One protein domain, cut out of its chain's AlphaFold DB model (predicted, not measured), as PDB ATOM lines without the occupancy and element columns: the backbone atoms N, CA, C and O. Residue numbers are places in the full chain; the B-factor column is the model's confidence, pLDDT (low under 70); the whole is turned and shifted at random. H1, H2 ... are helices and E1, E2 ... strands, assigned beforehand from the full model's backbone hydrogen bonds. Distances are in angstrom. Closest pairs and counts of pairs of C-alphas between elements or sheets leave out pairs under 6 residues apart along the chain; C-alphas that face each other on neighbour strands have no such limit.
ATOM      1  N   THR A 153     223.745 232.286 187.527       61.41
ATOM      2  CA  THR A 153     222.470 231.742 187.029       61.41
ATOM      3  C   THR A 153     222.442 231.440 185.527       61.41
ATOM      4  O   THR A 153     221.985 230.383 185.094       61.41
ATOM      5  N   GLY A 154     222.989 232.328 184.693       64.06
ATOM      6  CA  GLY A 154     222.929 232.168 183.237       64.06
ATOM      7  C   GLY A 154     223.795 231.020 182.693       64.06
ATOM      8  O   GLY A 154     223.409 230.351 181.731       64.06
ATOM      9  N   GLN A 155     224.961 230.767 183.296       71.06
ATOM     10  CA  GLN A 155     225.836 229.656 182.898       71.06
ATOM     11  C   GLN A 155     225.253 228.312 183.344       71.06
ATOM     12  O   GLN A 155     225.180 227.380 182.538       71.06
ATOM     13  N   ALA A 156     224.761 228.253 184.583       80.25
ATOM     14  CA  ALA A 156     224.094 227.090 185.152       80.25
ATOM     15  C   ALA A 156     222.867 226.666 184.332       80.25
ATOM     16  O   ALA A 156     222.809 225.539 183.835       80.25
ATOM     17  N   TYR A 157     221.937 227.588 184.060       80.69
ATOM     18  CA  TYR A 157     220.744 227.288 183.257       80.69
ATOM     19  C   TYR A 157     221.079 226.945 181.801       80.69
ATOM     20  O   TYR A 157     220.405 226.119 181.178       80.69
ATOM     21  N   GLY A 158     222.172 227.492 181.259       80.81
ATOM     22  CA  GLY A 158     222.731 227.045 179.983       80.81
ATOM     23  C   GLY A 158     223.208 225.589 180.021       80.81
ATOM     24  O   GLY A 158     222.937 224.824 179.087       80.81
ATOM     25  N   ALA A 159     223.886 225.180 181.094       87.56
ATOM     26  CA  ALA A 159     224.327 223.803 181.296       87.56
ATOM     27  C   ALA A 159     223.138 222.840 181.467       87.56
ATOM     28  O   ALA A 159     223.097 221.811 180.786       87.56
ATOM     29  N   TYR A 160     222.135 223.204 182.271       90.00
ATOM     30  CA  TYR A 160     220.900 222.431 182.455       90.00
ATOM     31  C   TYR A 160     220.152 222.221 181.141       90.00
ATOM     32  O   TYR A 160     219.833 221.088 180.773       90.00
ATOM     33  N   TYR A 161     219.944 223.293 180.371       85.31
ATOM     34  CA  TYR A 161     219.265 223.213 179.080       85.31
ATOM     35  C   TYR A 161     219.994 222.276 178.103       85.31
ATOM     36  O   TYR A 161     219.365 221.465 177.417       85.31
ATOM     37  N   ASN A 162     221.328 222.329 178.062       89.06
ATOM     38  CA  ASN A 162     222.128 221.429 177.232       89.06
ATOM     39  C   ASN A 162     222.032 219.962 177.684       89.06
ATOM     40  O   ASN A 162     221.952 219.067 176.833       89.06
ATOM     41  N   GLU A 163     222.009 219.698 178.993       94.19
ATOM     42  CA  GLU A 163     221.833 218.340 179.517       94.19
ATOM     43  C   GLU A 163     220.429 217.800 179.208       94.19
ATOM     44  O   GLU A 163     220.318 216.656 178.766       94.19
ATOM     45  N   ILE A 164     219.373 218.622 179.291       90.69
ATOM     46  CA  ILE A 164     218.020 218.237 178.846       90.69
ATOM     47  C   ILE A 164     218.042 217.783 177.385       90.69
ATOM     48  O   ILE A 164     217.550 216.698 177.076       90.69
ATOM     49  N   LEU A 165     218.643 218.559 176.475       89.25
ATOM     50  CA  LEU A 165     218.707 218.200 175.049       89.25
ATOM     51  C   LEU A 165     219.437 216.868 174.815       89.25
ATOM     52  O   LEU A 165     219.073 216.078 173.935       89.25
ATOM     53  N   LYS A 166     220.483 216.601 175.599       93.62
ATOM     54  CA  LYS A 166     221.230 215.342 175.559       93.62
ATOM     55  C   LYS A 166     220.394 214.178 176.098       93.62
ATOM     56  O   LYS A 166     220.398 213.110 175.479       93.62
ATOM     57  N   LEU A 167     219.670 214.368 177.199       92.56
ATOM     58  CA  LEU A 167     218.770 213.363 177.762       92.56
ATOM     59  C   LEU A 167     217.598 213.070 176.822       92.56
ATOM     60  O   LEU A 167     217.326 211.901 176.571       92.56
ATOM     61  N   GLU A 168     216.988 214.079 176.198       91.19
ATOM     62  CA  GLU A 168     215.936 213.904 175.182       91.19
ATOM     63  C   GLU A 168     216.398 213.043 174.010       91.19
ATOM     64  O   GLU A 168     215.664 212.182 173.522       91.19
ATOM     65  N   LYS A 169     217.635 213.244 173.550       92.88
ATOM     66  CA  LYS A 169     218.210 212.426 172.479       92.88
ATOM     67  C   LYS A 169     218.367 210.959 172.894       92.88
ATOM     68  O   LYS A 169     218.313 210.082 172.033       92.88
ATOM     69  N   LYS A 170     218.602 210.696 174.182       92.38
ATOM     70  CA  LYS A 170     218.816 209.351 174.737       92.38
ATOM     71  C   LYS A 170     217.501 208.647 175.087       92.38
ATOM     72  O   LYS A 170     217.369 207.463 174.795       92.38
ATOM     73  N   LEU A 171     216.582 209.356 175.735       91.56
ATOM     74  CA  LEU A 171     215.385 208.812 176.385       91.56
ATOM     75  C   LEU A 171     214.102 209.076 175.587       91.56
ATOM     76  O   LEU A 171     213.087 208.433 175.825       91.56
ATOM     77  N   GLY A 172     214.151 209.987 174.614       88.06
ATOM     78  CA  GLY A 172     212.978 210.488 173.910       88.06
ATOM     79  C   GLY A 172     212.500 211.821 174.484       88.06
ATOM     80  O   GLY A 172     212.788 212.179 175.626       88.06
ATOM     81  N   LYS A 173     211.775 212.577 173.658       86.19
ATOM     82  CA  LYS A 173     211.131 213.830 174.074       86.19
ATOM     83  C   LYS A 173     209.979 213.545 175.032       86.19
ATOM     84  O   LYS A 173     209.402 212.464 174.969       86.19
ATOM     85  N   THR A 174     209.622 214.543 175.838       88.56
ATOM     86  CA  THR A 174     208.402 214.514 176.649       88.56
ATOM     87  C   THR A 174     207.199 214.200 175.765       88.56
ATOM     88  O   THR A 174     206.967 214.867 174.753       88.56
ATOM     89  N   GLY A 175     206.436 213.188 176.145       88.31
ATOM     90  CA  GLY A 175     205.177 212.828 175.510       88.31
ATOM     91  C   GLY A 175     204.284 212.087 176.490       88.31
ATOM     92  O   GLY A 175     204.652 211.912 177.647       88.31
ATOM     93  N   VAL A 176     203.138 211.609 176.017       91.19
ATOM     94  CA  VAL A 176     202.222 210.795 176.820       91.19
ATOM     95  C   VAL A 176     201.763 209.561 176.059       91.19
ATOM     96  O   VAL A 176     201.725 209.558 174.826       91.19
ATOM     97  N   LYS A 177     201.402 208.520 176.804       90.88
ATOM     98  CA  LYS A 177     200.680 207.342 176.313       90.88
ATOM     99  C   LYS A 177     199.512 207.042 177.252       90.88
ATOM    100  O   LYS A 177     199.591 207.395 178.424       90.88
ATOM    101  N   SER A 178     198.464 206.389 176.758       88.25
ATOM    102  CA  SER A 178     197.387 205.870 177.613       88.25
ATOM    103  C   SER A 178     197.969 204.976 178.710       88.25
ATOM    104  O   SER A 178     198.843 204.149 178.427       88.25
ATOM    105  N   SER A 179     197.517 205.162 179.948       84.75
ATOM    106  CA  SER A 179     197.940 204.346 181.084       84.75
ATOM    107  C   SER A 179     197.360 202.934 180.975       84.75
ATOM    108  O   SER A 179     196.211 202.755 180.568       84.75
ATOM    109  N   ASP A 180     198.111 201.927 181.429       76.62
ATOM    110  CA  ASP A 180     197.672 200.520 181.493       76.62
ATOM    111  C   ASP A 180     196.706 200.258 182.677       76.62
ATOM    112  O   ASP A 180     196.793 199.254 183.389       76.62
ATOM    113  N   VAL A 181     195.780 201.187 182.920       74.19
ATOM    114  CA  VAL A 181     194.687 201.048 183.890       74.19
ATOM    115  C   VAL A 181     193.483 200.358 183.236       74.19
ATOM    116  O   VAL A 181     193.435 200.179 182.021       74.19
ATOM    117  N   ASN A 182     192.525 199.889 184.042       69.62
ATOM    118  CA  ASN A 182     191.433 199.014 183.596       69.62
ATOM    119  C   ASN A 182     190.731 199.517 182.310       69.62
ATOM    120  O   ASN A 182     190.503 200.713 182.143       69.62
ATOM    121  N   ALA A 183     190.338 198.597 181.421       59.75
ATOM    122  CA  ALA A 183     189.982 198.879 180.020       59.75
ATOM    123  C   ALA A 183     188.800 199.850 179.797       59.75
ATOM    124  O   ALA A 183     188.573 200.271 178.667       59.75
ATOM    125  N   GLN A 184     188.029 200.178 180.837       66.00
ATOM    126  CA  GLN A 184     186.937 201.156 180.757       66.00
ATOM    127  C   GLN A 184     187.422 202.611 180.864       66.00
ATOM    128  O   GLN A 184     186.754 203.488 180.328       66.00
ATOM    129  N   ASP A 185     188.590 202.851 181.472       66.00
ATOM    130  CA  ASP A 185     189.123 204.191 181.762       66.00
ATOM    131  C   ASP A 185     190.495 204.463 181.116       66.00
ATOM    132  O   ASP A 185     191.098 205.506 181.361       66.00
ATOM    133  N   ALA A 186     191.008 203.547 180.288       65.31
ATOM    134  CA  ALA A 186     192.356 203.639 179.716       65.31
ATOM    135  C   ALA A 186     192.594 204.914 178.879       65.31
ATOM    136  O   ALA A 186     193.704 205.433 178.854       65.31
ATOM    137  N   ASP A 187     191.551 205.458 178.241       74.94
ATOM    138  CA  ASP A 187     191.644 206.711 177.471       74.94
ATOM    139  C   ASP A 187     191.589 207.972 178.355       74.94
ATOM    140  O   ASP A 187     191.870 209.073 177.885       74.94
ATOM    141  N   LYS A 188     191.210 207.837 179.633       83.12
ATOM    142  CA  LYS A 188     191.098 208.957 180.578       83.12
ATOM    143  C   LYS A 188     192.430 209.275 181.257       83.12
ATOM    144  O   LYS A 188     192.680 210.429 181.589       83.12
ATOM    145  N   TYR A 189     193.268 208.265 181.464       87.69
ATOM    146  CA  TYR A 189     194.507 208.380 182.225       87.69
ATOM    147  C   TYR A 189     195.728 208.212 181.329       87.69
ATOM    148  O   TYR A 189     195.740 207.370 180.430       87.69
ATOM    149  N   HIS A 190     196.756 209.015 181.589       89.44
ATOM    150  CA  HIS A 190     197.963 209.049 180.777       89.44
ATOM    151  C   HIS A 190     199.239 208.928 181.610       89.44
ATOM    152  O   HIS A 190     199.347 209.447 182.719       89.44
ATOM    153  N   ASP A 191     200.235 208.287 181.015       91.06
ATOM    154  CA  ASP A 191     201.589 208.173 181.535       91.06
ATOM    155  C   ASP A 191     202.532 209.069 180.734       91.06
ATOM    156  O   ASP A 191     202.505 209.058 179.497       91.06
ATOM    157  N   ILE A 192     203.409 209.803 181.421       91.56
ATOM    158  CA  ILE A 192     204.476 210.573 180.780       91.56
ATOM    159  C   ILE A 192     205.525 209.611 180.217       91.56
ATOM    160  O   ILE A 192     205.943 208.642 180.843       91.56
ATOM    161  N   THR A 193     206.000 209.906 179.014       90.50
ATOM    162  CA  THR A 193     207.074 209.180 178.332       90.50
ATOM    163  C   THR A 193     208.228 210.122 178.000       90.50
ATOM    164  O   THR A 193     208.049 211.338 177.889       90.50
ATOM    165  N   GLY A 194     209.429 209.558 177.841       88.56
ATOM    166  CA  GLY A 194     210.650 210.332 177.629       88.56
ATOM    167  C   GLY A 194     211.115 211.029 178.907       88.56
ATOM    168  O   GLY A 194     211.052 210.449 179.990       88.56
ATOM    169  N   ILE A 195     211.603 212.261 178.768       86.31
ATOM    170  CA  ILE A 195     212.051 213.121 179.873       86.31
ATOM    171  C   ILE A 195     210.985 214.164 180.226       86.31
ATOM    172  O   ILE A 195     210.598 214.954 179.370       86.31
ATOM    173  N   GLY A 196     210.538 214.214 181.475       78.75
ATOM    174  CA  GLY A 196     209.703 215.272 182.042       78.75
ATOM    175  C   GLY A 196     210.533 216.154 182.974       78.75
ATOM    176  O   GLY A 196     211.070 215.672 183.962       78.75
ATOM    177  N   LEU A 197     210.669 217.445 182.660       72.50
ATOM    178  CA  LEU A 197     211.271 218.390 183.606       72.50
ATOM    179  C   LEU A 197     210.279 218.628 184.740       72.50
ATOM    180  O   LEU A 197     209.155 219.035 184.482       72.50
ATOM    181  N   ILE A 198     210.668 218.370 185.978       76.06
ATOM    182  CA  ILE A 198     209.694 218.390 187.057       76.06
ATOM    183  C   ILE A 198     209.536 219.793 187.612       76.06
ATOM    184  O   ILE A 198     208.402 220.277 187.646       76.06
ATOM    185  N   LYS A 199     210.656 220.410 188.006       83.75
ATOM    186  CA  LYS A 199     210.717 221.742 188.611       83.75
ATOM    187  C   LYS A 199     212.171 222.244 188.693       83.75
ATOM    188  O   LYS A 199     213.105 221.446 188.578       83.75
ATOM    189  N   LEU A 200     212.332 223.554 188.863       78.06
ATOM    190  CA  LEU A 200     213.566 224.208 189.310       78.06
ATOM    191  C   LEU A 200     213.385 224.612 190.776       78.06
ATOM    192  O   LEU A 200     212.337 225.169 191.106       78.06
ATOM    193  N   ILE A 201     214.326 224.234 191.635       81.44
ATOM    194  CA  ILE A 201     214.204 224.317 193.097       81.44
ATOM    195  C   ILE A 201     215.560 224.698 193.683       81.44
ATOM    196  O   ILE A 201     216.544 224.072 193.312       81.44
ATOM    197  N   ASP A 202     215.608 225.676 194.583       70.56
ATOM    198  CA  ASP A 202     216.831 226.165 195.235       70.56
ATOM    199  C   ASP A 202     217.082 225.378 196.534       70.56
ATOM    200  O   ASP A 202     216.855 225.856 197.648       70.56
ATOM    201  N   PHE A 203     217.509 224.117 196.397       77.25
ATOM    202  CA  PHE A 203     217.595 223.172 197.514       77.25
ATOM    203  C   PHE A 203     218.625 223.592 198.571       77.25
ATOM    204  O   PHE A 203     218.446 223.281 199.751       77.25
ATOM    205  N   ASN A 204     219.723 224.240 198.169       68.25
ATOM    206  CA  ASN A 204     220.769 224.731 199.082       68.25
ATOM    207  C   ASN A 204     220.554 226.189 199.523       68.25
ATOM    208  O   ASN A 204     221.291 226.653 200.395       68.25
ATOM    209  N   ARG A 205     219.563 226.888 198.957       63.22
ATOM    210  CA  ARG A 205     219.283 228.310 199.192       63.22
ATOM    211  C   ARG A 205     220.445 229.237 198.859       63.22
ATOM    212  O   ARG A 205     220.601 230.289 199.485       63.22
ATOM    213  N   ASP A 206     221.271 228.864 197.890       61.19
ATOM    214  CA  ASP A 206     222.353 229.723 197.411       61.19
ATOM    215  C   ASP A 206     221.867 230.754 196.372       61.19
ATOM    216  O   ASP A 206     222.640 231.607 195.921       61.19
ATOM    217  N   GLY A 207     220.568 230.735 196.046       55.38
ATOM    218  CA  GLY A 207     219.936 231.606 195.062       55.38
ATOM    219  C   GLY A 207     220.036 231.079 193.632       55.38
ATOM    220  O   GLY A 207     219.653 231.790 192.695       55.38
ATOM    221  N   LEU A 208     220.561 229.867 193.434       67.69
ATOM    222  CA  LEU A 208     220.614 229.179 192.156       67.69
ATOM    223  C   LEU A 208     219.761 227.911 192.183       67.69
ATOM    224  O   LEU A 208     220.173 226.886 192.711       67.69
ATOM    225  N   ASP A 209     218.642 227.925 191.458       79.12
ATOM    226  CA  ASP A 209     217.805 226.731 191.378       79.12
ATOM    227  C   ASP A 209     218.573 225.528 190.796       79.12
ATOM    228  O   ASP A 209     219.173 225.583 189.713       79.12
ATOM    229  N   GLU A 210     218.480 224.383 191.454       85.69
ATOM    230  CA  GLU A 210     218.797 223.077 190.911       85.69
ATOM    231  C   GLU A 210     217.667 222.520 190.037       85.69
ATOM    232  O   GLU A 210     216.473 222.768 190.214       85.69
ATOM    233  N   MET A 211     218.049 221.687 189.072       92.00
ATOM    234  CA  MET A 211     217.120 221.088 188.121       92.00
ATOM    235  C   MET A 211     216.687 219.683 188.560       92.00
ATOM    236  O   MET A 211     217.478 218.736 188.485       92.00
ATOM    237  N   LEU A 212     215.403 219.521 188.902       94.12
ATOM    238  CA  LEU A 212     214.762 218.226 189.159       94.12
ATOM    239  C   LEU A 212     214.066 217.702 187.894       94.12
ATOM    240  O   LEU A 212     213.200 218.351 187.302       94.12
ATOM    241  N   VAL A 213     214.409 216.486 187.478       94.56
ATOM    242  CA  VAL A 213     213.929 215.860 186.238       94.56
ATOM    243  C   VAL A 213     213.402 214.460 186.517       94.56
ATOM    244  O   VAL A 213     214.074 213.680 187.172       94.56
ATOM    245  N   GLY A 214     212.259 214.097 185.940       94.00
ATOM    246  CA  GLY A 214     211.735 212.734 185.895       94.00
ATOM    247  C   GLY A 214     211.838 212.123 184.503       94.00
ATOM    248  O   GLY A 214     211.768 212.825 183.496       94.00
ATOM    249  N   TYR A 215     211.993 210.809 184.399       93.94
ATOM    250  CA  TYR A 215     211.988 210.121 183.110       93.94
ATOM    251  C   TYR A 215     211.591 208.653 183.232       93.94
ATOM    252  O   TYR A 215     211.789 208.027 184.266       93.94
ATOM    253  N   LEU A 216     211.070 208.093 182.141       92.44
ATOM    254  CA  LEU A 216     210.886 206.649 181.995       92.44
ATOM    255  C   LEU A 216     212.143 206.049 181.354       92.44
ATOM    256  O   LEU A 216     212.474 206.396 180.218       92.44
ATOM    257  N   ASP A 217     212.839 205.144 182.047       91.00
ATOM    258  CA  ASP A 217     213.936 204.390 181.440       91.00
ATOM    259  C   ASP A 217     213.359 203.296 180.521       91.00
ATOM    260  O   ASP A 217     212.699 202.369 180.998       91.00
ATOM    261  N   PRO A 218     213.614 203.350 179.200       85.56
ATOM    262  CA  PRO A 218     213.031 202.408 178.249       85.56
ATOM    263  C   PRO A 218     213.636 200.997 178.317       85.56
ATOM    264  O   PRO A 218     213.126 200.094 177.661       85.56
ATOM    265  N   LYS A 219     214.752 200.794 179.028       87.50
ATOM    266  CA  LYS A 219     215.378 199.474 179.203       87.50
ATOM    267  C   LYS A 219     214.844 198.745 180.425       87.50
ATOM    268  O   LYS A 219     214.741 197.524 180.389       87.50
ATOM    269  N   GLU A 220     214.591 199.485 181.498       88.19
ATOM    270  CA  GLU A 220     214.126 198.927 182.770       88.19
ATOM    271  C   GLU A 220     212.609 199.010 182.936       88.19
ATOM    272  O   GLU A 220     212.073 198.350 183.822       88.19
ATOM    273  N   GLU A 221     211.938 199.812 182.102       86.56
ATOM    274  CA  GLU A 221     210.508 200.123 182.202       86.56
ATOM    275  C   GLU A 221     210.139 200.689 183.583       86.56
ATOM    276  O   GLU A 221     209.077 200.413 184.137       86.56
ATOM    277  N   LYS A 222     211.045 201.500 184.144       90.25
ATOM    278  CA  LYS A 222     210.892 202.156 185.446       90.25
ATOM    279  C   LYS A 222     211.004 203.662 185.323       90.25
ATOM    280  O   LYS A 222     211.771 204.170 184.504       90.25
ATOM    281  N   TYR A 223     210.270 204.356 186.181       93.06
ATOM    282  CA  TYR A 223     210.402 205.794 186.340       93.06
ATOM    283  C   TYR A 223     211.573 206.109 187.267       93.06
ATOM    284  O   TYR A 223     211.740 205.489 188.315       93.06
ATOM    285  N   HIS A 224     212.386 207.068 186.860       95.00
ATOM    286  CA  HIS A 224     213.558 207.558 187.573       95.00
ATOM    287  C   HIS A 224     213.464 209.070 187.707       95.00
ATOM    288  O   HIS A 224     212.839 209.730 186.872       95.00
ATOM    289  N   PHE A 225     214.122 209.621 188.718       95.69
ATOM    290  CA  PHE A 225     214.337 211.053 188.852       95.69
ATOM    291  C   PHE A 225     215.828 211.374 188.963       95.69
ATOM    292  O   PHE A 225     216.639 210.539 189.367       95.69
ATOM    293  N   ARG A 226     216.184 212.598 188.576       95.94
ATOM    294  CA  ARG A 226     217.525 213.157 188.703       95.94
ATOM    295  C   ARG A 226     217.492 214.561 189.253       95.94
ATOM    296  O   ARG A 226     216.615 215.331 188.872       95.94
ATOM    297  N   VAL A 227     218.504 214.887 190.045       95.69
ATOM    298  CA  VAL A 227     218.764 216.246 190.520       95.69
ATOM    299  C   VAL A 227     220.121 216.688 189.998       95.69
ATOM    300  O   VAL A 227     221.119 215.984 190.167       95.69
ATOM    301  N   TYR A 228     220.149 217.846 189.353       94.25
ATOM    302  CA  TYR A 228     221.369 218.463 188.851       94.25
ATOM    303  C   TYR A 228     221.582 219.824 189.503       94.25
ATOM    304  O   TYR A 228     220.652 220.622 189.533       94.25
ATOM    305  N   GLY A 229     222.814 220.099 189.918       89.88
ATOM    306  CA  GLY A 229     223.251 221.426 190.346       89.88
ATOM    307  C   GLY A 229     224.445 221.920 189.547       89.88
ATOM    308  O   GLY A 229     224.994 221.204 188.698       89.88
ATOM    309  N   TYR A 230     224.861 223.152 189.810       83.38
ATOM    310  CA  TYR A 230     225.989 223.775 189.130       83.38
ATOM    311  C   TYR A 230     226.964 224.353 190.154       83.38
ATOM    312  O   TYR A 230     226.717 225.390 190.758       83.38
ATOM    313  N   LYS A 231     228.095 223.670 190.346       79.50
ATOM    314  CA  LYS A 231     229.092 223.985 191.378       79.50
ATOM    315  C   LYS A 231     230.465 224.059 190.725       79.50
ATOM    316  O   LYS A 231     230.804 223.208 189.906       79.50
ATOM    317  N   ASN A 232     231.265 225.061 191.089       77.88
ATOM    318  CA  ASN A 232     232.619 225.262 190.552       77.88
ATOM    319  C   ASN A 232     232.677 225.314 189.009       77.88
ATOM    320  O   ASN A 232     233.547 224.694 188.404       77.88
ATOM    321  N   GLU A 233     231.736 226.028 188.380       77.50
ATOM    322  CA  GLU A 233     231.604 226.143 186.914       77.50
ATOM    323  C   GLU A 233     231.307 224.815 186.179       77.50
ATOM    324  O   GLU A 233     231.340 224.753 184.943       77.50
ATOM    325  N   GLU A 234     230.949 223.755 186.905       86.44
ATOM    326  CA  GLU A 234     230.643 222.442 186.345       86.44
ATOM    327  C   GLU A 234     229.222 221.984 186.691       86.44
ATOM    328  O   GLU A 234     228.707 222.194 187.788       86.44
ATOM    329  N   LEU A 235     228.588 221.312 185.725       91.56
ATOM    330  CA  LEU A 235     227.319 220.625 185.940       91.56
ATOM    331  C   LEU A 235     227.564 219.356 186.756       91.56
ATOM    332  O   LEU A 235     228.258 218.444 186.297       91.56
ATOM    333  N   VAL A 236     226.918 219.263 187.910       93.69
ATOM    334  CA  VAL A 236     226.982 218.106 188.798       93.69
ATOM    335  C   VAL A 236     225.644 217.376 188.756       93.69
ATOM    336  O   VAL A 236     224.588 217.987 188.864       93.69
ATOM    337  N   ASN A 237     225.679 216.056 188.576       95.44
ATOM    338  CA  ASN A 237     224.513 215.204 188.806       95.44
ATOM    339  C   ASN A 237     224.573 214.720 190.256       95.44
ATOM    340  O   ASN A 237     225.422 213.881 190.565       95.44
ATOM    341  N   TYR A 238     223.716 215.258 191.118       93.94
ATOM    342  CA  TYR A 238     223.703 214.912 192.535       93.94
ATOM    343  C   TYR A 238     223.092 213.534 192.779       93.94
ATOM    344  O   TYR A 238     223.657 212.722 193.508       93.94
ATOM    345  N   VAL A 239     221.956 213.242 192.142       95.00
ATOM    346  CA  VAL A 239     221.197 212.002 192.357       95.00
ATOM    347  C   VAL A 239     220.620 211.503 191.036       95.00
ATOM    348  O   VAL A 239     220.122 212.285 190.236       95.00
ATOM    349  N   ASP A 240     220.660 210.186 190.833       94.75
ATOM    350  CA  ASP A 240     219.936 209.449 189.790       94.75
ATOM    351  C   ASP A 240     219.364 208.188 190.444       94.75
ATOM    352  O   ASP A 240     220.120 207.264 190.754       94.75
ATOM    353  N   ASP A 241     218.063 208.188 190.736       94.69
ATOM    354  CA  ASP A 241     217.417 207.121 191.505       94.69
ATOM    355  C   ASP A 241     216.001 206.813 190.989       94.69
ATOM    356  O   ASP A 241     215.373 207.590 190.265       94.69
ATOM    357  N   VAL A 242     215.487 205.646 191.368       92.94
ATOM    358  CA  VAL A 242     214.179 205.134 190.961       92.94
ATOM    359  C   VAL A 242     213.073 205.852 191.738       92.94
ATOM    360  O   VAL A 242     213.088 205.907 192.974       92.94
ATOM    361  N   MET A 243     212.056 206.329 191.018       90.94
ATOM    362  CA  MET A 243     210.812 206.810 191.616       90.94
ATOM    363  C   MET A 243     210.053 205.635 192.226       90.94
ATOM    364  O   MET A 243     209.845 204.603 191.580       90.94
ATOM    365  N   GLY A 244     209.628 205.787 193.475       82.81
ATOM    366  CA  GLY A 244     208.706 204.835 194.071       82.81
ATOM    367  C   GLY A 244     207.273 205.067 193.571       82.81
ATOM    368  O   GLY A 244     206.944 206.123 193.024       82.81
ATOM    369  N   GLY A 245     206.435 204.041 193.714       75.44
ATOM    370  CA  GLY A 245     205.019 204.115 193.380       75.44
ATOM    371  C   GLY A 245     204.147 203.963 194.620       75.44
ATOM    372  O   GLY A 245     204.470 203.169 195.500       75.44
ATOM    373  N   ASN A 246     203.019 204.666 194.682       68.19
ATOM    374  CA  ASN A 246     202.046 204.538 195.768       68.19
ATOM    375  C   ASN A 246     200.640 204.214 195.229       68.19
ATOM    376  O   ASN A 246     200.291 204.578 194.108       68.19
ATOM    377  N   GLY A 247     199.828 203.531 196.037       63.84
ATOM    378  CA  GLY A 247     198.426 203.234 195.740       63.84
ATOM    379  C   GLY A 247     198.177 202.014 194.844       63.84
ATOM    380  O   GLY A 247     199.083 201.264 194.476       63.84
ATOM    381  N   ASN A 248     196.895 201.797 194.535       64.12
ATOM    382  CA  ASN A 248     196.421 200.793 193.584       64.12
ATOM    383  C   ASN A 248     195.278 201.393 192.729       64.12
ATOM    384  O   ASN A 248     194.194 201.603 193.278       64.12
ATOM    385  N   PRO A 249     195.472 201.655 191.420       69.75
ATOM    386  CA  PRO A 249     196.672 201.370 190.627       69.75
ATOM    387  C   PRO A 249     197.896 202.178 191.086       69.75
ATOM    388  O   PRO A 249     197.763 203.193 191.760       69.75
ATOM    389  N   MET A 250     199.088 201.685 190.750       76.75
ATOM    390  CA  MET A 250     200.351 202.272 191.199       76.75
ATOM    391  C   MET A 250     200.616 203.611 190.495       76.75
ATOM    392  O   MET A 250     200.729 203.660 189.268       76.75
ATOM    393  N   VAL A 251     200.745 204.680 191.277       84.31
ATOM    394  CA  VAL A 251     201.098 206.022 190.803       84.31
ATOM    395  C   VAL A 251     202.570 206.274 191.095       84.31
ATOM    396  O   VAL A 251     202.964 206.340 192.259       84.31
ATOM    397  N   TYR A 252     203.384 206.406 190.049       89.88
ATOM    398  CA  TYR A 252     204.786 206.795 190.178       89.88
ATOM    399  C   TYR A 252     204.875 208.308 190.261       89.88
ATOM    400  O   TYR A 252     204.353 209.017 189.398       89.88
ATOM    401  N   SER A 253     205.533 208.795 191.302       88.94
ATOM    402  CA  SER A 253     205.683 210.223 191.552       88.94
ATOM    403  C   SER A 253     206.993 210.502 192.272       88.94
ATOM    404  O   SER A 253     207.609 209.613 192.867       88.94
ATOM    405  N   VAL A 254     207.405 211.755 192.194       91.19
ATOM    406  CA  VAL A 254     208.368 212.341 193.117       91.19
ATOM    407  C   VAL A 254     207.713 213.580 193.706       91.19
ATOM    408  O   VAL A 254     206.984 214.278 193.000       91.19
ATOM    409  N   SER A 255     207.947 213.828 194.981       89.12
ATOM    410  CA  SER A 255     207.391 214.962 195.703       89.12
ATOM    411  C   SER A 255     208.518 215.883 196.141       89.12
ATOM    412  O   SER A 255     209.679 215.469 196.218       89.12
ATOM    413  N   THR A 256     208.187 217.135 196.409       88.50
ATOM    414  CA  THR A 256     209.103 218.079 197.047       88.50
ATOM    415  C   THR A 256     208.449 218.644 198.287       88.50
ATOM    416  O   THR A 256     207.242 218.894 198.277       88.50
ATOM    417  N   GLU A 257     209.243 218.872 199.320       83.31
ATOM    418  CA  GLU A 257     208.754 219.367 200.599       83.31
ATOM    419  C   GLU A 257     209.730 220.350 201.226       83.31
ATOM    420  O   GLU A 257     210.940 220.210 201.071       83.31
ATOM    421  N   THR A 258     209.177 221.312 201.954       78.38
ATOM    422  CA  THR A 258     209.910 222.273 202.765       78.38
ATOM    423  C   THR A 258     209.744 221.883 204.232       78.38
ATOM    424  O   THR A 258     208.621 221.860 204.735       78.38
ATOM    425  N   LEU A 259     210.836 221.559 204.927       65.94
ATOM    426  CA  LEU A 259     210.785 221.295 206.367       65.94
ATOM    427  C   LEU A 259     210.693 222.588 207.178       65.94
ATOM    428  O   LEU A 259     210.873 223.692 206.672       65.94
ATOM    429  N   ASN A 260     210.468 222.433 208.483       52.97
ATOM    430  CA  ASN A 260     210.301 223.524 209.442       52.97
ATOM    431  C   ASN A 260     211.495 224.492 209.558       52.97
ATOM    432  O   ASN A 260     211.352 225.491 210.244       52.97
ATOM    433  N   GLY A 261     212.666 224.225 208.970       54.25
ATOM    434  CA  GLY A 261     213.769 225.196 208.880       54.25
ATOM    435  C   GLY A 261     213.837 225.914 207.526       54.25
ATOM    436  O   GLY A 261     214.772 226.681 207.282       54.25
ATOM    437  N   GLY A 262     212.865 225.663 206.641       60.06
ATOM    438  CA  GLY A 262     212.784 226.118 205.253       60.06
ATOM    439  C   GLY A 262     213.526 225.217 204.258       60.06
ATOM    440  O   GLY A 262     213.673 225.585 203.096       60.06
ATOM    441  N   GLU A 263     214.159 224.125 204.707       70.19
ATOM    442  CA  GLU A 263     215.019 223.321 203.838       70.19
ATOM    443  C   GLU A 263     214.147 222.553 202.856       70.19
ATOM    444  O   GLU A 263     213.164 221.925 203.253       70.19
ATOM    445  N   GLU A 264     214.502 222.610 201.577       81.75
ATOM    446  CA  GLU A 264     213.772 221.900 200.540       81.75
ATOM    447  C   GLU A 264     214.377 220.511 200.321       81.75
ATOM    448  O   GLU A 264     215.597 220.324 200.273       81.75
ATOM    449  N   TYR A 265     213.507 219.522 200.151       89.75
ATOM    450  CA  TYR A 265     213.885 218.134 199.927       89.75
ATOM    451  C   TYR A 265     213.090 217.522 198.791       89.75
ATOM    452  O   TYR A 265     211.989 217.948 198.445       89.75
ATOM    453  N   VAL A 266     213.653 216.455 198.237       93.31
ATOM    454  CA  VAL A 266     212.972 215.547 197.324       93.31
ATOM    455  C   VAL A 266     212.530 214.321 198.107       93.31
ATOM    456  O   VAL A 266     213.355 213.657 198.734       93.31
ATOM    457  N   VAL A 267     211.252 213.970 198.013       91.38
ATOM    458  CA  VAL A 267     210.681 212.773 198.631       91.38
ATOM    459  C   VAL A 267     210.248 211.789 197.544       91.38
ATOM    460  O   VAL A 267     209.554 212.131 196.587       91.38
ATOM    461  N   ALA A 268     210.669 210.534 197.675       91.75
ATOM    462  CA  ALA A 268     210.237 209.432 196.821       91.75
ATOM    463  C   ALA A 268     209.513 208.368 197.657       91.75
ATOM    464  O   ALA A 268     210.109 207.751 198.544       91.75
ATOM    465  N   HIS A 269     208.240 208.113 197.340       85.06
ATOM    466  CA  HIS A 269     207.378 207.181 198.081       85.06
ATOM    467  C   HIS A 269     207.357 205.791 197.444       85.06
ATOM    468  O   HIS A 269     206.936 205.653 196.303       85.06
ATOM    469  N   ASP A 270     207.737 204.745 198.175       80.81
ATOM    470  CA  ASP A 270     207.615 203.343 197.750       80.81
ATOM    471  C   ASP A 270     206.516 202.633 198.564       80.81
ATOM    472  O   ASP A 270     206.748 201.971 199.580       80.81
ATOM    473  N   GLY A 271     205.278 202.808 198.116       72.00
ATOM    474  CA  GLY A 271     204.069 202.430 198.834       72.00
ATOM    475  C   GLY A 271     203.673 203.459 199.895       72.00
ATOM    476  O   GLY A 271     204.016 204.634 199.809       72.00
ATOM    477  N   ILE A 272     202.918 203.001 200.896       61.09
ATOM    478  CA  ILE A 272     202.374 203.858 201.968       61.09
ATOM    479  C   ILE A 272     203.378 204.044 203.115       61.09
ATOM    480  O   ILE A 272     203.264 204.991 203.876       61.09
ATOM    481  N   SER A 273     204.330 203.120 203.269       66.69
ATOM    482  CA  SER A 273     205.160 203.013 204.481       66.69
ATOM    483  C   SER A 273     206.657 203.121 204.217       66.69
ATOM    484  O   SER A 273     207.442 202.867 205.129       66.69
ATOM    485  N   LYS A 274     207.070 203.397 202.975       79.75
ATOM    486  CA  LYS A 274     208.484 203.587 202.656       79.75
ATOM    487  C   LYS A 274     208.704 204.895 201.926       79.75
ATOM    488  O   LYS A 274     208.008 205.188 200.955       79.75
ATOM    489  N   HIS A 275     209.709 205.629 202.368       87.56
ATOM    490  CA  HIS A 275     210.006 206.972 201.908       87.56
ATOM    491  C   HIS A 275     211.517 207.155 201.842       87.56
ATOM    492  O   HIS A 275     212.233 206.804 202.777       87.56
ATOM    493  N   ARG A 276     212.008 207.711 200.738       93.50
ATOM    494  CA  ARG A 276     213.402 208.138 200.601       93.50
ATOM    495  C   ARG A 276     213.421 209.647 200.457       93.50
ATOM    496  O   ARG A 276     212.760 210.163 199.561       93.50
ATOM    497  N   ILE A 277     214.171 210.314 201.323       93.50
ATOM    498  CA  ILE A 277     214.282 211.767 201.361       93.50
ATOM    499  C   ILE A 277     215.702 212.154 200.957       93.50
ATOM    500  O   ILE A 277     216.679 211.601 201.479       93.50
ATOM    501  N   TYR A 278     215.807 213.088 200.019       94.75
ATOM    502  CA  TYR A 278     217.060 213.590 199.469       94.75
ATOM    503  C   TYR A 278     217.136 215.103 199.641       94.75
ATOM    504  O   TYR A 278     216.143 215.793 199.442       94.75
ATOM    505  N   GLY A 279     218.313 215.606 199.980       92.25
ATOM    506  CA  GLY A 279     218.589 217.029 200.153       92.25
ATOM    507  C   GLY A 279     220.056 217.252 200.482       92.25
ATOM    508  O   GLY A 279     220.848 216.304 200.461       92.25
ATOM    509  N   PHE A 280     220.411 218.495 200.791       85.94
ATOM    510  CA  PHE A 280     221.735 218.829 201.301       85.94
ATOM    511  C   PHE A 280     221.873 218.402 202.765       85.94
ATOM    512  O   PHE A 280     220.983 218.629 203.585       85.94
ATOM    513  N   ASP A 281     222.980 217.737 203.086       83.38
ATOM    514  CA  ASP A 281     223.345 217.431 204.464       83.38
ATOM    515  C   ASP A 281     224.072 218.606 205.144       83.38
ATOM    516  O   ASP A 281     224.295 219.665 204.557       83.38
ATOM    517  N   ALA A 282     224.449 218.417 206.411       76.50
ATOM    518  CA  ALA A 282     225.141 219.439 207.197       76.50
ATOM    519  C   ALA A 282     226.526 219.826 206.641       76.50
ATOM    520  O   ALA A 282     227.058 220.868 207.024       76.50
ATOM    521  N   ASP A 283     227.109 219.006 205.762       80.12
ATOM    522  CA  ASP A 283     228.392 219.265 205.110       80.12
ATOM    523  C   ASP A 283     228.209 219.949 203.735       80.12
ATOM    524  O   ASP A 283     229.194 220.271 203.063       80.12
ATOM    525  N   GLY A 284     226.962 220.212 203.321       77.06
ATOM    526  CA  GLY A 284     226.628 220.848 202.047       77.06
ATOM    527  C   GLY A 284     226.733 219.901 200.850       77.06
ATOM    528  O   GLY A 284     226.919 220.355 199.716       77.06
ATOM    529  N   GLU A 285     226.623 218.591 201.076       87.12
ATOM    530  CA  GLU A 285     226.594 217.588 200.015       87.12
ATOM    531  C   GLU A 285     225.163 217.078 199.801       87.12
ATOM    532  O   GLU A 285     224.462 216.695 200.737       87.12
ATOM    533  N   PHE A 286     224.708 217.083 198.544       91.31
ATOM    534  CA  PHE A 286     223.364 216.622 198.204       91.31
ATOM    535  C   PHE A 286     223.329 215.097 198.088       91.31
ATOM    536  O   PHE A 286     224.073 214.494 197.309       91.31
ATOM    537  N   GLY A 287     222.412 214.455 198.806       92.06
ATOM    538  CA  GLY A 287     222.254 213.007 198.775       92.06
ATOM    539  C   GLY A 287     221.023 212.527 199.528       92.06
ATOM    540  O   GLY A 287     220.156 213.309 199.901       92.06
ATOM    541  N   LYS A 288     220.925 211.210 199.745       93.81
ATOM    542  CA  LYS A 288     219.844 210.629 200.553       93.81
ATOM    543  C   LYS A 288     220.107 210.907 202.035       93.81
ATOM    544  O   LYS A 288     221.002 210.295 202.617       93.81
ATOM    545  N   VAL A 289     219.305 211.781 202.633       92.56
ATOM    546  CA  VAL A 289     219.429 212.224 204.034       92.56
ATOM    547  C   VAL A 289     218.617 211.360 205.003       92.56
ATOM    548  O   VAL A 289     218.930 211.271 206.198       92.56
ATOM    549  N   LYS A 290     217.584 210.679 204.499       92.88
ATOM    550  CA  LYS A 290     216.749 209.784 205.303       92.88
ATOM    551  C   LYS A 290     216.120 208.679 204.447       92.88
ATOM    552  O   LYS A 290     215.676 208.913 203.324       92.88
ATOM    553  N   ASP A 291     216.095 207.462 204.983       94.19
ATOM    554  CA  ASP A 291     215.410 206.297 204.415       94.19
ATOM    555  C   ASP A 291     214.470 205.712 205.474       94.19
ATOM    556  O   ASP A 291     214.915 205.186 206.494       94.19
ATOM    557  N   ILE A 292     213.166 205.856 205.267       89.06
ATOM    558  CA  ILE A 292     212.130 205.403 206.193       89.06
ATOM    559  C   ILE A 292     211.470 204.180 205.575       89.06
ATOM    560  O   ILE A 292     211.035 204.217 204.426       89.06
ATOM    561  N   GLY A 293     211.377 203.093 206.329       81.12
ATOM    562  CA  GLY A 293     210.736 201.860 205.905       81.12
ATOM    563  C   GLY A 293     209.823 201.275 206.973       81.12
ATOM    564  O   GLY A 293     209.655 201.802 208.073       81.12
ATOM    565  N   LEU A 294     209.242 200.118 206.663       79.81
ATOM    566  CA  LEU A 294     208.404 199.401 207.617       79.81
ATOM    567  C   LEU A 294     209.267 198.864 208.769       79.81
ATOM    568  O   LEU A 294     210.004 197.898 208.577       79.81
ATOM    569  N   ARG A 295     209.133 199.459 209.962       76.19
ATOM    570  CA  ARG A 295     209.939 199.127 211.159       76.19
ATOM    571  C   ARG A 295     211.441 199.281 210.944       76.19
ATOM    572  O   ARG A 295     212.246 198.559 211.536       76.19
ATOM    573  N   GLU A 296     211.819 200.211 210.078       84.19
ATOM    574  CA  GLU A 296     213.204 200.430 209.696       84.19
ATOM    575  C   GLU A 296     213.449 201.914 209.425       84.19
ATOM    576  O   GLU A 296     212.633 202.570 208.786       84.19
ATOM    577  N   ILE A 297     214.569 202.442 209.915       89.31
ATOM    578  CA  ILE A 297     215.038 203.804 209.639       89.31
ATOM    579  C   ILE A 297     216.526 203.714 209.304       89.31
ATOM    580  O   ILE A 297     217.308 203.160 210.079       89.31
ATOM    581  N   ASP A 298     216.925 204.237 208.148       94.31
ATOM    582  CA  ASP A 298     218.305 204.270 207.656       94.31
ATOM    583  C   ASP A 298     219.000 202.891 207.707       94.31
ATOM    584  O   ASP A 298     220.156 202.763 208.124       94.31
ATOM    585  N   GLY A 299     218.287 201.824 207.329       90.25
ATOM    586  CA  GLY A 299     218.826 200.461 207.349       90.25
ATOM    587  C   GLY A 299     218.769 199.756 208.712       90.25
ATOM    588  O   GLY A 299     219.297 198.648 208.855       90.25
ATOM    589  N   LYS A 300     218.226 200.403 209.754       92.69
ATOM    590  CA  LYS A 300     218.251 199.916 211.144       92.69
ATOM    591  C   LYS A 300     216.844 199.625 211.662       92.69
ATOM    592  O   LYS A 300     215.947 200.425 211.414       92.69
ATOM    593  N   PRO A 301     216.645 198.548 212.445       86.69
ATOM    594  CA  PRO A 301     215.352 198.265 213.061       86.69
ATOM    595  C   PRO A 301     214.872 199.420 213.950       86.69
ATOM    596  O   PRO A 301     215.633 199.902 214.789       86.69
ATOM    597  N   ALA A 302     213.605 199.796 213.801       72.25
ATOM    598  CA  ALA A 302     212.909 200.803 214.597       72.25
ATOM    599  C   ALA A 302     211.497 200.305 214.940       72.25
ATOM    600  O   ALA A 302     210.918 199.503 214.202       72.25
ATOM    601  N   ASN A 303     210.938 200.736 216.071       62.78
ATOM    602  CA  ASN A 303     209.552 200.393 216.401       62.78
ATOM    603  C   ASN A 303     208.549 201.298 215.656       62.78
ATOM    604  O   ASN A 303     208.922 202.345 215.134       62.78
ATOM    605  N   ASP A 304     207.275 200.897 215.610       58.72
ATOM    606  CA  ASP A 304     206.245 201.606 214.832       58.72
ATOM    607  C   ASP A 304     206.064 203.073 215.289       58.72
ATOM    608  O   ASP A 304     205.854 203.952 214.457       58.72
ATOM    609  N   SER A 305     206.219 203.365 216.588       57.25
ATOM    610  CA  SER A 305     206.136 204.731 217.130       57.25
ATOM    611  C   SER A 305     207.339 205.595 216.746       57.25
ATOM    612  O   SER A 305     207.194 206.788 216.493       57.25
ATOM    613  N   GLU A 306     208.537 205.012 216.692       55.66
ATOM    614  CA  GLU A 306     209.741 205.702 216.220       55.66
ATOM    615  C   GLU A 306     209.670 205.999 214.726       55.66
ATOM    616  O   GLU A 306     210.065 207.089 214.322       55.66
ATOM    617  N   VAL A 307     209.158 205.055 213.929       65.94
ATOM    618  CA  VAL A 307     208.928 205.251 212.493       65.94
ATOM    619  C   VAL A 307     207.933 206.383 212.276       65.94
ATOM    620  O   VAL A 307     208.272 207.308 211.554       65.94
ATOM    621  N   ALA A 308     206.775 206.361 212.945       62.06
ATOM    622  CA  ALA A 308     205.774 207.426 212.835       62.06
ATOM    623  C   ALA A 308     206.372 208.803 213.159       62.06
ATOM    624  O   ALA A 308     206.370 209.683 212.311       62.06
ATOM    625  N   ARG A 309     207.029 208.942 214.319       71.12
ATOM    626  CA  ARG A 309     207.659 210.206 214.727       71.12
ATOM    627  C   ARG A 309     208.697 210.717 213.721       71.12
ATOM    628  O   ARG A 309     208.862 211.921 213.572       71.12
ATOM    629  N   VAL A 310     209.473 209.825 213.101       72.19
ATOM    630  CA  VAL A 310     210.474 210.229 212.102       72.19
ATOM    631  C   VAL A 310     209.816 210.565 210.770       72.19
ATOM    632  O   VAL A 310     210.255 211.516 210.136       72.19
ATOM    633  N   THR A 311     208.767 209.851 210.367       75.50
ATOM    634  CA  THR A 311     207.948 210.237 209.216       75.50
ATOM    635  C   THR A 311     207.407 211.647 209.409       75.50
ATOM    636  O   THR A 311     207.696 212.488 208.575       75.50
ATOM    637  N   ASP A 312     206.769 211.941 210.542       72.12
ATOM    638  CA  ASP A 312     206.160 213.253 210.818       72.12
ATOM    639  C   ASP A 312     207.186 214.399 210.867       72.12
ATOM    640  O   ASP A 312     206.856 215.560 210.652       72.12
ATOM    641  N   PHE A 313     208.448 214.086 211.171       75.56
ATOM    642  CA  PHE A 313     209.523 215.078 211.188       75.56
ATOM    643  C   PHE A 313     210.041 215.418 209.786       75.56
ATOM    644  O   PHE A 313     210.546 216.516 209.573       75.56
ATOM    645  N   TRP A 314     209.991 214.457 208.861       80.06
ATOM    646  CA  TRP A 314     210.579 214.573 207.524       80.06
ATOM    647  C   TRP A 314     209.546 214.725 206.413       80.06
ATOM    648  O   TRP A 314     209.932 215.032 205.290       80.06
ATOM    649  N   ILE A 315     208.282 214.429 206.709       76.56
ATOM    650  CA  ILE A 315     207.185 214.382 205.755       76.56
ATOM    651  C   ILE A 315     205.972 215.058 206.385       76.56
ATOM    652  O   ILE A 315     205.492 214.611 207.428       76.56
ATOM    653  N   SER A 316     205.469 216.115 205.756       65.19
ATOM    654  CA  SER A 316     204.303 216.875 206.209       65.19
ATOM    655  C   SER A 316     203.146 216.787 205.201       65.19
ATOM    656  O   SER A 316     203.211 216.080 204.195       65.19
ATOM    657  N   TYR A 317     202.035 217.477 205.473       52.03
ATOM    658  CA  TYR A 317     200.905 217.552 204.532       52.03
ATOM    659  C   TYR A 317     201.144 218.471 203.337       52.03
ATOM    660  O   TYR A 317     200.348 218.446 202.398       52.03
ATOM    661  N   GLY A 318     202.214 219.268 203.366       62.19
ATOM    662  CA  GLY A 318     202.529 220.280 202.361       62.19
ATOM    663  C   GLY A 318     203.259 219.767 201.119       62.19
ATOM    664  O   GLY A 318     203.652 220.585 200.288       62.19
ATOM    665  N   GLU A 319     203.460 218.454 200.969       77.38
ATOM    666  CA  GLU A 319     204.176 217.883 199.825       77.38
ATOM    667  C   GLU A 319     203.572 218.317 198.477       77.38
ATOM    668  O   GLU A 319     202.425 218.006 198.137       77.38
ATOM    669  N   ALA A 320     204.392 218.952 197.640       82.31
ATOM    670  CA  ALA A 320     204.056 219.175 196.242       82.31
ATOM    671  C   ALA A 320     204.400 217.913 195.438       82.31
ATOM    672  O   ALA A 320     205.571 217.600 195.215       82.31
ATOM    673  N   VAL A 321     203.376 217.172 195.010       84.44
ATOM    674  CA  VAL A 321     203.534 215.877 194.328       84.44
ATOM    675  C   VAL A 321     203.564 216.048 192.810       84.44
ATOM    676  O   VAL A 321     202.670 216.649 192.216       84.44
ATOM    677  N   TYR A 322     204.542 215.422 192.156       87.38
ATOM    678  CA  TYR A 322     204.695 215.423 190.703       87.38
ATOM    679  C   TYR A 322     204.492 214.016 190.123       87.38
ATOM    680  O   TYR A 322     205.460 213.264 189.947       87.38
ATOM    681  N   PRO A 323     203.241 213.630 189.815       87.88
ATOM    682  CA  PRO A 323     202.951 212.330 189.228       87.88
ATOM    683  C   PRO A 323     203.486 212.214 187.796       87.88
ATOM    684  O   PRO A 323     203.460 213.159 187.005       87.88
ATOM    685  N   MET A 324     203.956 211.015 187.457       90.06
ATOM    686  CA  MET A 324     204.403 210.627 186.115       90.06
ATOM    687  C   MET A 324     203.449 209.628 185.449       90.06
ATOM    688  O   MET A 324     203.533 209.429 184.237       90.06
ATOM    689  N   THR A 325     202.543 209.013 186.213       89.81
ATOM    690  CA  THR A 325     201.539 208.061 185.721       89.81
ATOM    691  C   THR A 325     200.143 208.413 186.207       89.81
ATOM    692  O   THR A 325     199.980 209.138 187.186       89.81
ATOM    693  N   VAL A 326     199.130 207.862 185.532       86.56
ATOM    694  CA  VAL A 326     197.709 208.020 185.896       86.56
ATOM    695  C   VAL A 326     197.264 209.497 185.893       86.56
ATOM    696  O   VAL A 326     196.462 209.933 186.713       86.56
ATOM    697  N   LEU A 327     197.775 210.286 184.946       86.06
ATOM    698  CA  LEU A 327     197.458 211.707 184.806       86.06
ATOM    699  C   LEU A 327     196.119 211.915 184.098       86.06
ATOM    700  O   LEU A 327     195.943 211.461 182.965       86.06
ATOM    701  N   THR A 328     195.214 212.659 184.728       83.31
ATOM    702  CA  THR A 328     193.990 213.168 184.089       83.31
ATOM    703  C   THR A 328     194.252 214.457 183.318       83.31
ATOM    704  O   THR A 328     193.800 214.595 182.184       83.31
ATOM    705  N   ASP A 329     195.071 215.349 183.879       82.44
ATOM    706  CA  ASP A 329     195.294 216.711 183.374       82.44
ATOM    707  C   ASP A 329     196.685 216.875 182.742       82.44
ATOM    708  O   ASP A 329     197.383 217.876 182.893       82.44
ATOM    709  N   TYR A 330     197.117 215.866 181.982       83.38
ATOM    710  CA  TYR A 330     198.466 215.803 181.404       83.38
ATOM    711  C   TYR A 330     198.843 217.005 180.513       83.38
ATOM    712  O   TYR A 330     200.030 217.269 180.313       83.38
ATOM    713  N   TYR A 331     197.865 217.730 179.957       78.19
ATOM    714  CA  TYR A 331     198.116 218.942 179.173       78.19
ATOM    715  C   TYR A 331     198.716 220.070 180.010       78.19
ATOM    716  O   TYR A 331     199.659 220.715 179.554       78.19
ATOM    717  N   GLU A 332     198.194 220.285 181.216       78.00
ATOM    718  CA  GLU A 332     198.703 221.285 182.155       78.00
ATOM    719  C   GLU A 332     200.134 220.937 182.555       78.00
ATOM    720  O   GLU A 332     201.046 221.747 182.389       78.00
ATOM    721  N   ARG A 333     200.363 219.664 182.893       79.19
ATOM    722  CA  ARG A 333     201.691 219.170 183.254       79.19
ATOM    723  C   ARG A 333     202.734 219.348 182.144       79.19
ATOM    724  O   ARG A 333     203.879 219.716 182.405       79.19
ATOM    725  N   ILE A 334     202.360 219.106 180.885       78.62
ATOM    726  CA  ILE A 334     203.231 219.384 179.727       78.62
ATOM    727  C   ILE A 334     203.471 220.893 179.560       78.62
ATOM    728  O   ILE A 334     204.567 221.294 179.158       78.62
ATOM    729  N   GLY A 335     202.466 221.722 179.850       72.44
ATOM    730  CA  GLY A 335     202.574 223.179 179.842       72.44
ATOM    731  C   GLY A 335     203.624 223.689 180.829       72.44
ATOM    732  O   GLY A 335     204.522 224.428 180.429       72.44
ATOM    733  N   GLU A 336     203.590 223.218 182.074       78.44
ATOM    734  CA  GLU A 336     204.583 223.556 183.105       78.44
ATOM    735  C   GLU A 336     206.009 223.204 182.662       78.44
ATOM    736  O   GLU A 336     206.910 224.046 182.690       78.44
ATOM    737  N   ILE A 337     206.207 221.978 182.159       75.81
ATOM    738  CA  ILE A 337     207.491 221.514 181.605       75.81
ATOM    739  C   ILE A 337     208.008 222.486 180.539       75.81
ATOM    740  O   ILE A 337     209.209 222.774 180.468       75.81
ATOM    741  N   TYR A 338     207.117 222.959 179.668       71.38
ATOM    742  CA  TYR A 338     207.470 223.874 178.595       71.38
ATOM    743  C   TYR A 338     207.884 225.251 179.123       71.38
ATOM    744  O   TYR A 338     208.902 225.785 178.669       71.38
ATOM    745  N   GLU A 339     207.149 225.806 180.085       69.25
ATOM    746  CA  GLU A 339     207.453 227.119 180.655       69.25
ATOM    747  C   GLU A 339     208.779 227.116 181.428       69.25
ATOM    748  O   GLU A 339     209.621 227.974 181.161       69.25
ATOM    749  N   TYR A 340     209.069 226.097 182.245       74.00
ATOM    750  CA  TYR A 340     210.375 225.984 182.916       74.00
ATOM    751  C   TYR A 340     211.543 225.900 181.921       74.00
ATOM    752  O   TYR A 340     212.576 226.555 182.075       74.00
ATOM    753  N   ARG A 341     211.385 225.136 180.833       71.06
ATOM    754  CA  ARG A 341     212.406 225.061 179.772       71.06
ATOM    755  C   ARG A 341     212.605 226.393 179.066       71.06
ATOM    756  O   ARG A 341     213.726 226.729 178.677       71.06
ATOM    757  N   LYS A 342     211.521 227.128 178.842       64.69
ATOM    758  CA  LYS A 342     211.551 228.450 178.224       64.69
ATOM    759  C   LYS A 342     212.251 229.454 179.138       64.69
ATOM    760  O   LYS A 342     213.106 230.174 178.626       64.69
ATOM    761  N   ALA A 343     211.977 229.434 180.442       65.81
ATOM    762  CA  ALA A 343     212.665 230.249 181.443       65.81
ATOM    763  C   ALA A 343     214.181 229.994 181.432       65.81
ATOM    764  O   ALA A 343     214.946 230.914 181.143       65.81
ATOM    765  N   MET A 344     214.622 228.734 181.565       71.81
ATOM    766  CA  MET A 344     216.052 228.391 181.483       71.81
ATOM    767  C   MET A 344     216.695 228.858 180.183       71.81
ATOM    768  O   MET A 344     217.811 229.372 180.177       71.81
TER     769      MET A 344
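AT A GLANCE: This is residues 153 to 344 of the 593 residues of the protein "Putative cell wall binding repeat-containing protein" of Oribacterium sp. KHPX15 (UniProt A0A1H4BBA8). Two strongly twisted sheets stand face to face as a sandwich, their strands nearly aligned. H1 and H3 cover the outer face of the smaller sheet, H2 lies over the outer face of the larger, and the hairpin of E1 and E2 with its long link reaches to one end. The printed part has 192 residues, in the order H1, E1 to E10, H2, E11, H3; the class is mixed, helices and strands. The antiparallel sheets run E10, E9, E8, E7, E11; E3, E4, E5, E6; and E1, E2. The whole is compact, with a radius of gyration of the C-alphas of 17.0 A and spans of 51 by 44 by 29 A.

IN THESE COORDINATES: Start at C-alpha 251, at (201.098, 206.022, 190.803), where E7, residues 251 to 258, begins a run of 22.0 A. Then come E8, 264 to 269, E9, 275 to 280, and E10, 286 to 293, 20.9 A long; E11 is 320 to 323. The other sheet holds E3, 195 to 201, E4, 210 to 217, E5, 222 to 231, 29.0 A long, and E6, 234 to 242, 24.3 A long. E1 is 175 to 178 and E2 190 to 193. Find H1 from C-alpha 153 at (222.470, 231.742, 187.029) to residue 171, 26.3 A; H2 is 304 to 314, 15.5 A; H3 runs from 330 to C-alpha 344 at (216.052, 228.391, 181.483), 21.6 A.

HOW THE PARTS SIT: In the larger sheet look at N 266 and O 278, 2.8 A, between E8 and E9, and at N 256 and O 320, 2.9 A, between E7 and E11. E7 to E10 form a meander, each strand the antiparallel neighbour of the one before, and so do E3 to E6; between E4 and E5, N 213 and O 226 are 2.9 A apart. In the sandwich, two sheets face to face, the facing parts are 10.7 A centre to centre. The closest C-alphas of E6 and E10 are those of Tyr 238 and Phe 286, 5.9 A. H2 is on the larger sheet, two layers, at a height of 10.2 A. H1 is on the sheet of E3 to E6, also two layers, at a height of 7.8 A, over E4 and E5. H3 is on the same face, over E3, at 6.2 A. Residues 341 to 344 of H3 touch H1, at a steep tilt of 45 degrees, opposite ways; the closest C-alphas are those of Tyr 157 and Met 344, 5.1 A. In the hairpin E1 and E2, N 177 and O 191 are 3.0 A apart; E2 runs on into E3 at 88 degrees. In H1, H2 and H3 every O i to N i+4 pair is within hydrogen-bond range.

THE WHOLE: The two C-alphas farthest apart, those of Gln 184 and Asn 232, are 52.6 A apart. The printed part has no cut, and the link E1 to E2 is long. Mean pLDDT of the printed part is 81.4; 34 residues are under 70, among them 182 to 186, 204 to 208 and 303 to 308.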